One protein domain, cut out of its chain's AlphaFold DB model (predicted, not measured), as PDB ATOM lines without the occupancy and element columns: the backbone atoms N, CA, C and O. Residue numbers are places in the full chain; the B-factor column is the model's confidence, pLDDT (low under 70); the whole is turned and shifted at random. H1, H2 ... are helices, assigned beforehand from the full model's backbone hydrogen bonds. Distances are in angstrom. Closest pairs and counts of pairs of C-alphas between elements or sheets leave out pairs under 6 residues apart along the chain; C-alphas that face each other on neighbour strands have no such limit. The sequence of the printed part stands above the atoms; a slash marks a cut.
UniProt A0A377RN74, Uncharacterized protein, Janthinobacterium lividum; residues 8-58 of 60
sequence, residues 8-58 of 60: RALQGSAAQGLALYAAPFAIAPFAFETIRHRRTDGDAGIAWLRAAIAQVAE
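AT A GLANCE: This is residues 8 to 58 of the 60 residues of an uncharacterized protein of Janthinobacterium lividum (UniProt A0A377RN74). This model has little regular structure: an open, elongated loop of chain with short helix H1 near one end, a long unnamed stretch, residues 16 to 43, and helix H2 folding back from the other end. The printed part has 51 residues; the two named helices, H1 then H2, hold 18 of them, with no named strand, and the class is all helix. It is extended, with a radius of gyration of the C-alphas of 16.8 A and spans of 45 by 27 by 16 A.

IN THESE COORDINATES: Find C-alpha 12 at (-2.840, -5.579, -28.404), where H1, residues 12 to 15, begins. Go on to C-alpha 44 at (1.785, 15.708, -4.679); from there H2, residues 44 to 57, runs 19.8 A to C-alpha 57 at (7.682, 5.455, -20.583).

HOW THE PARTS SIT: H1 and H2 are apart, with no C-alpha of the one within 8 A of the other. In H2 every O i to N i+4 pair is within hydrogen-bond range; H1 is too short for such a pair, and its 1 O i to N i+3 pair is within range.

THE WHOLE: The C-alphas of Pro 24 and Gly 42 are the two farthest apart, 46.2 A. The printed part has no cut, and the 28-residue link from H1 to H2 is long. Residues 11 to 17, 21 to 31 and 37 to 45 stand free. Look at residue 58 for the one pLDDT under 70.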
ATOM      1  N   ARG A   8       4.285   1.887 -30.577       74.56
ATOM      2  CA  ARG A   8       3.626   1.640 -29.279       74.56
ATOM      3  C   ARG A   8       2.111   1.874 -29.279       74.56
ATOM      4  O   ARG A   8       1.443   1.443 -28.353       74.56
ATOM      5  N   ALA A   9       1.560   2.569 -30.273       75.12
ATOM      6  CA  ALA A   9       0.113   2.720 -30.418       75.12
ATOM      7  C   ALA A   9      -0.541   1.457 -31.006       75.12
ATOM      8  O   ALA A   9      -1.755   1.304 -30.932       75.12
ATOM      9  N   LEU A  10       0.259   0.543 -31.565       80.12
ATOM     10  CA  LEU A  10      -0.184  -0.713 -32.169       80.12
ATOM     11  C   LEU A  10      -0.062  -1.891 -31.187       80.12
ATOM     12  O   LEU A  10       0.314  -2.986 -31.580       80.12
ATOM     13  N   GLN A  11      -0.327  -1.678 -29.899       75.81
ATOM     14  CA  GLN A  11      -0.285  -2.751 -28.898       75.81
ATOM     15  C   GLN A  11      -1.644  -3.462 -28.804       75.81
ATOM     16  O   GLN A  11      -2.699  -2.838 -28.915       75.81
ATOM     17  N   GLY A  12      -1.625  -4.779 -28.580       77.56
ATOM     18  CA  GLY A  12      -2.840  -5.579 -28.404       77.56
ATOM     19  C   GLY A  12      -3.706  -5.677 -29.667       77.56
ATOM     20  O   GLY A  12      -3.201  -5.887 -30.770       77.56
ATOM     21  N   SER A  13      -5.025  -5.539 -29.512       77.69
ATOM     22  CA  SER A  13      -5.993  -5.672 -30.614       77.69
ATOM     23  C   SER A  13      -5.831  -4.609 -31.703       77.69
ATOM     24  O   SER A  13      -6.218  -4.850 -32.841       77.69
ATOM     25  N   ALA A  14      -5.199  -3.470 -31.398       76.75
ATOM     26  CA  ALA A  14      -4.916  -2.426 -32.380       76.75
ATOM     27  C   ALA A  14      -3.959  -2.891 -33.495       76.75
ATOM     28  O   ALA A  14      -3.947  -2.290 -34.564       76.75
ATOM     29  N   ALA A  15      -3.181  -3.957 -33.269       79.06
ATOM     30  CA  ALA A  15      -2.304  -4.551 -34.279       79.06
ATOM     31  C   ALA A  15      -3.015  -5.560 -35.194       79.06
ATOM     32  O   ALA A  15      -2.476  -5.932 -36.238       79.06
ATOM     33  N   GLN A  16      -4.191  -6.065 -34.800       84.25
ATOM     34  CA  GLN A  16      -4.841  -7.152 -35.527       84.25
ATOM     35  C   GLN A  16      -5.288  -6.690 -36.913       84.25
ATOM     36  O   GLN A  16      -6.014  -5.713 -37.066       84.25
ATOM     37  N   GLY A  17      -4.847  -7.427 -37.934       84.44
ATOM     38  CA  GLY A  17      -5.153  -7.120 -39.330       84.44
ATOM     39  C   GLY A  17      -4.295  -6.010 -39.946       84.44
ATOM     40  O   GLY A  17      -4.549  -5.629 -41.087       84.44
ATOM     41  N   LEU A  18      -3.277  -5.505 -39.237       83.81
ATOM     42  CA  LEU A  18      -2.312  -4.546 -39.774       83.81
ATOM     43  C   LEU A  18      -0.991  -5.230 -40.137       83.81
ATOM     44  O   LEU A  18      -0.521  -6.126 -39.440       83.81
ATOM     45  N   ALA A  19      -0.372  -4.768 -41.223       82.56
ATOM     46  CA  ALA A  19       0.978  -5.156 -41.617       82.56
ATOM     47  C   ALA A  19       1.937  -3.979 -41.396       82.56
ATOM     48  O   ALA A  19       1.630  -2.839 -41.749       82.56
ATOM     49  N   LEU A  20       3.099  -4.268 -40.812       79.81
ATOM     50  CA  LEU A  20       4.175  -3.304 -40.602       79.81
ATOM     51  C   LEU A  20       5.104  -3.304 -41.815       79.81
ATOM     52  O   LEU A  20       5.543  -4.359 -42.268       79.81
ATOM     53  N   TYR A  21       5.436  -2.112 -42.299       83.25
ATOM     54  CA  TYR A  21       6.400  -1.911 -43.375       83.25
ATOM     55  C   TYR A  21       7.482  -0.947 -42.905       83.25
ATOM     56  O   TYR A  21       7.204  -0.012 -42.149       83.25
ATOM     57  N   ALA A  22       8.716  -1.164 -43.361       82.12
ATOM     58  CA  ALA A  22       9.778  -0.189 -43.165       82.12
ATOM     59  C   ALA A  22       9.404   1.127 -43.861       82.12
ATOM     60  O   ALA A  22       8.810   1.123 -44.943       82.12
ATOM     61  N   ALA A  23       9.757   2.254 -43.239       82.56
ATOM     62  CA  ALA A  23       9.586   3.548 -43.877       82.56
ATOM     63  C   ALA A  23      10.396   3.580 -45.192       82.56
ATOM     64  O   ALA A  23      11.555   3.160 -45.196       82.56
ATOM     65  N   PRO A  24       9.829   4.085 -46.302       84.44
ATOM     66  CA  PRO A  24      10.516   4.111 -47.596       84.44
ATOM     67  C   PRO A  24      11.650   5.151 -47.663       84.44
ATOM     68  O   PRO A  24      12.341   5.249 -48.673       84.44
ATOM     69  N   PHE A  25      11.836   5.937 -46.602       86.69
ATOM     70  CA  PHE A  25      12.911   6.906 -46.419       86.69
ATOM     71  C   PHE A  25      13.240   7.041 -44.926       86.69
ATOM     72  O   PHE A  25      12.458   6.634 -44.063       86.69
ATOM     73  N   ALA A  26      14.400   7.620 -44.615       88.06
ATOM     74  CA  ALA A  26      14.836   7.825 -43.240       88.06
ATOM     75  C   ALA A  26      13.939   8.838 -42.510       88.06
ATOM     76  O   ALA A  26      13.738   9.957 -42.980       88.06
ATOM     77  N   ILE A  27      13.439   8.455 -41.335       83.81
ATOM     78  CA  ILE A  27      12.710   9.343 -40.427       83.81
ATOM     79  C   ILE A  27      13.646   9.651 -39.262       83.81
ATOM     80  O   ILE A  27      14.142   8.733 -38.609       83.81
ATOM     81  N   ALA A  28      13.904  10.936 -39.013       87.00
ATOM     82  CA  ALA A  28      14.730  11.339 -37.883       87.00
ATOM     83  C   ALA A  28      14.069  10.903 -36.561       87.00
ATOM     84  O   ALA A  28      12.848  11.048 -36.414       87.00
ATOM     85  N   PRO A  29      14.839  10.379 -35.592       82.94
ATOM     86  CA  PRO A  29      14.299  10.089 -34.276       82.94
ATOM     87  C   PRO A  29      13.831  11.387 -33.615       82.94
ATOM     88  O   PRO A  29      14.429  12.448 -33.797       82.94
ATOM     89  N   PHE A  30      12.770  11.293 -32.821       82.88
ATOM     90  CA  PHE A  30      12.261  12.406 -32.033       82.88
ATOM     91  C   PHE A  30      11.961  11.945 -30.612       82.88
ATOM     92  O   PHE A  30      11.571  10.796 -30.379       82.88
ATOM     93  N   ALA A  31      12.171  12.849 -29.662       83.00
ATOM     94  CA  ALA A  31      11.893  12.603 -28.258       83.00
ATOM     95  C   ALA A  31      10.429  12.917 -27.935       83.00
ATOM     96  O   ALA A  31       9.803  13.780 -28.552       83.00
ATOM     97  N   PHE A  32       9.890  12.215 -26.941       82.88
ATOM     98  CA  PHE A  32       8.614  12.565 -26.332       82.88
ATOM     99  C   PHE A  32       8.891  13.468 -25.141       82.88
ATOM    100  O   PHE A  32       9.701  13.128 -24.280       82.88
ATOM    101  N   GLU A  33       8.201  14.602 -25.081       87.12
ATOM    102  CA  GLU A  33       8.350  15.570 -24.001       87.12
ATOM    103  C   GLU A  33       7.050  15.710 -23.214       87.12
ATOM    104  O   GLU A  33       5.952  15.709 -23.772       87.12
ATOM    105  N   THR A  34       7.175  15.851 -21.894       86.62
ATOM    106  CA  THR A  34       6.046  16.169 -21.015       86.62
ATOM    107  C   THR A  34       6.083  17.650 -20.666       86.62
ATOM    108  O   THR A  34       7.006  18.117 -19.996       86.62
ATOM    109  N   ILE A  35       5.055  18.387 -21.084       89.06
ATOM    110  CA  ILE A  35       4.915  19.814 -20.783       89.06
ATOM    111  C   ILE A  35       4.299  19.981 -19.391       89.06
ATOM    112  O   ILE A  35       3.341  19.295 -19.035       89.06
ATOM    113  N   ARG A  36       4.838  20.914 -18.600       86.12
ATOM    114  CA  ARG A  36       4.346  21.224 -17.252       86.12
ATOM    115  C   ARG A  36       4.239  22.722 -17.010       86.12
ATOM    116  O   ARG A  36       5.015  23.508 -17.547       86.12
ATOM    117  N   HIS A  37       3.305  23.094 -16.144       89.81
ATOM    118  CA  HIS A  37       3.165  24.459 -15.660       89.81
ATOM    119  C   HIS A  37       3.759  24.574 -14.251       89.81
ATOM    120  O   HIS A  37       3.391  23.807 -13.371       89.81
ATOM    121  N   ARG A  38       4.602  25.580 -13.993       88.19
ATOM    122  CA  ARG A  38       5.328  25.743 -12.713       88.19
ATOM    123  C   ARG A  38       4.435  25.751 -11.463       88.19
ATOM    124  O   ARG A  38       4.846  25.347 -10.383       88.19
ATOM    125  N   ARG A  39       3.178  26.186 -11.606       92.75
ATOM    126  CA  ARG A  39       2.172  26.173 -10.523       92.75
ATOM    127  C   ARG A  39       1.915  24.775  -9.939       92.75
ATOM    128  O   ARG A  39       1.479  24.687  -8.800       92.75
ATOM    129  N   THR A  40       2.156  23.706 -10.696       89.56
ATOM    130  CA  THR A  40       1.862  22.328 -10.277       89.56
ATOM    131  C   THR A  40       3.062  21.595  -9.679       89.56
ATOM    132  O   THR A  40       2.971  20.407  -9.379       89.56
ATOM    133  N   ASP A  41       4.192  22.277  -9.477       85.00
ATOM    134  CA  ASP A  41       5.399  21.637  -8.944       85.00
ATOM    135  C   ASP A  41       5.238  21.202  -7.478       85.00
ATOM    136  O   ASP A  41       5.804  20.183  -7.090       85.00
ATOM    137  N   GLY A  42       4.424  21.917  -6.692       89.81
ATOM    138  CA  GLY A  42       4.113  21.574  -5.297       89.81
ATOM    139  C   GLY A  42       2.958  20.583  -5.113       89.81
ATOM    140  O   GLY A  42       2.629  20.247  -3.979       89.81
ATOM    141  N   ASP A  43       2.321  20.133  -6.196       95.38
ATOM    142  CA  ASP A  43       1.189  19.209  -6.119       95.38
ATOM    143  C   ASP A  43       1.677  17.753  -6.039       95.38
ATOM    144  O   ASP A  43       2.332  17.241  -6.952       95.38
ATOM    145  N   ALA A  44       1.348  17.078  -4.936       93.62
ATOM    146  CA  ALA A  44       1.785  15.708  -4.679       93.62
ATOM    147  C   ALA A  44       1.161  14.682  -5.644       93.62
ATOM    148  O   ALA A  44       1.819  13.710  -6.012       93.62
ATOM    149  N   GLY A  45      -0.080  14.902  -6.092       94.56
ATOM    150  CA  GLY A  45      -0.757  14.017  -7.040       94.56
ATOM    151  C   GLY A  45      -0.136  14.100  -8.432       94.56
ATOM    152  O   GLY A  45       0.134  13.079  -9.063       94.56
ATOM    153  N   ILE A  46       0.182  15.309  -8.889       93.31
ATOM    154  CA  ILE A  46       0.895  15.536 -10.148       93.31
ATOM    155  C   ILE A  46       2.327  15.006 -10.044       93.31
ATOM    156  O   ILE A  46       2.818  14.407 -11.000       93.31
ATOM    157  N   ALA A  47       2.998  15.164  -8.901       92.56
ATOM    158  CA  ALA A  47       4.314  14.570  -8.681       92.56
ATOM    159  C   ALA A  47       4.286  13.039  -8.801       92.56
ATOM    160  O   ALA A  47       5.106  12.479  -9.531       92.56
ATOM    161  N   TRP A  48       3.312  12.386  -8.165       94.75
ATOM    162  CA  TRP A  48       3.087  10.948  -8.297       94.75
ATOM    163  C   TRP A  48       2.810  10.540  -9.750       94.75
ATOM    164  O   TRP A  48       3.465   9.635 -10.265       94.75
ATOM    165  N   LEU A  49       1.905  11.236 -10.445       93.50
ATOM    166  CA  LEU A  49       1.543  10.911 -11.827       93.50
ATOM    167  C   LEU A  49       2.752  11.002 -12.762       93.50
ATOM    168  O   LEU A  49       2.957  10.122 -13.593       93.50
ATOM    169  N   ARG A  50       3.586  12.036 -12.611       91.19
ATOM    170  CA  ARG A  50       4.825  12.174 -13.394       91.19
ATOM    171  C   ARG A  50       5.781  11.009 -13.148       91.19
ATOM    172  O   ARG A  50       6.359  10.502 -14.101       91.19
ATOM    173  N   ALA A  51       5.929  10.577 -11.896       91.62
ATOM    174  CA  ALA A  51       6.761   9.425 -11.558       91.62
ATOM    175  C   ALA A  51       6.201   8.116 -12.140       91.62
ATOM    176  O   ALA A  51       6.970   7.274 -12.597       91.62
ATOM    177  N   ALA A  52       4.876   7.950 -12.162       93.19
ATOM    178  CA  ALA A  52       4.223   6.797 -12.777       93.19
ATOM    179  C   ALA A  52       4.401   6.784 -14.304       93.19
ATOM    180  O   ALA A  52       4.744   5.751 -14.870       93.19
ATOM    181  N   ILE A  53       4.238   7.936 -14.968       90.81
ATOM    182  CA  ILE A  53       4.481   8.083 -16.411       90.81
ATOM    183  C   ILE A  53       5.937   7.756 -16.746       90.81
ATOM    184  O   ILE A  53       6.177   7.027 -17.700       90.81
ATOM    185  N   ALA A  54       6.901   8.252 -15.963       88.50
ATOM    186  CA  ALA A  54       8.315   7.960 -16.186       88.50
ATOM    187  C   ALA A  54       8.603   6.449 -16.145       88.50
ATOM    188  O   ALA A  54       9.261   5.944 -17.044       88.50
ATOM    189  N   GLN A  55       8.033   5.720 -15.179       89.19
ATOM    190  CA  GLN A  55       8.208   4.266 -15.059       89.19
ATOM    191  C   GLN A  55       7.665   3.478 -16.258       89.19
ATOM    192  O   GLN A  55       8.254   2.477 -16.644       89.19
ATOM    193  N   VAL A  56       6.541   3.899 -16.845       84.94
ATOM    194  CA  VAL A  56       5.946   3.196 -18.003       84.94
ATOM    195  C   VAL A  56       6.495   3.675 -19.348       84.94
ATOM    196  O   VAL A  56       6.306   3.003 -20.358       84.94
ATOM    197  N   ALA A  57       7.114   4.857 -19.379       81.75
ATOM    198  CA  ALA A  57       7.682   5.455 -20.583       81.75
ATOM    199  C   ALA A  57       9.166   5.114 -20.782       81.75
ATOM    200  O   ALA A  57       9.684   5.374 -21.871       81.75
ATOM    201  N   GLU A  58       9.843   4.553 -19.772       64.69
ATOM    202  CA  GLU A  58      11.181   3.994 -19.954       64.69
ATOM    203  C   GLU A  58      11.142   2.900 -21.037       64.69
ATOM    204  O   GLU A  58      10.285   2.011 -20.995       64.69
TER     205      GLU A  58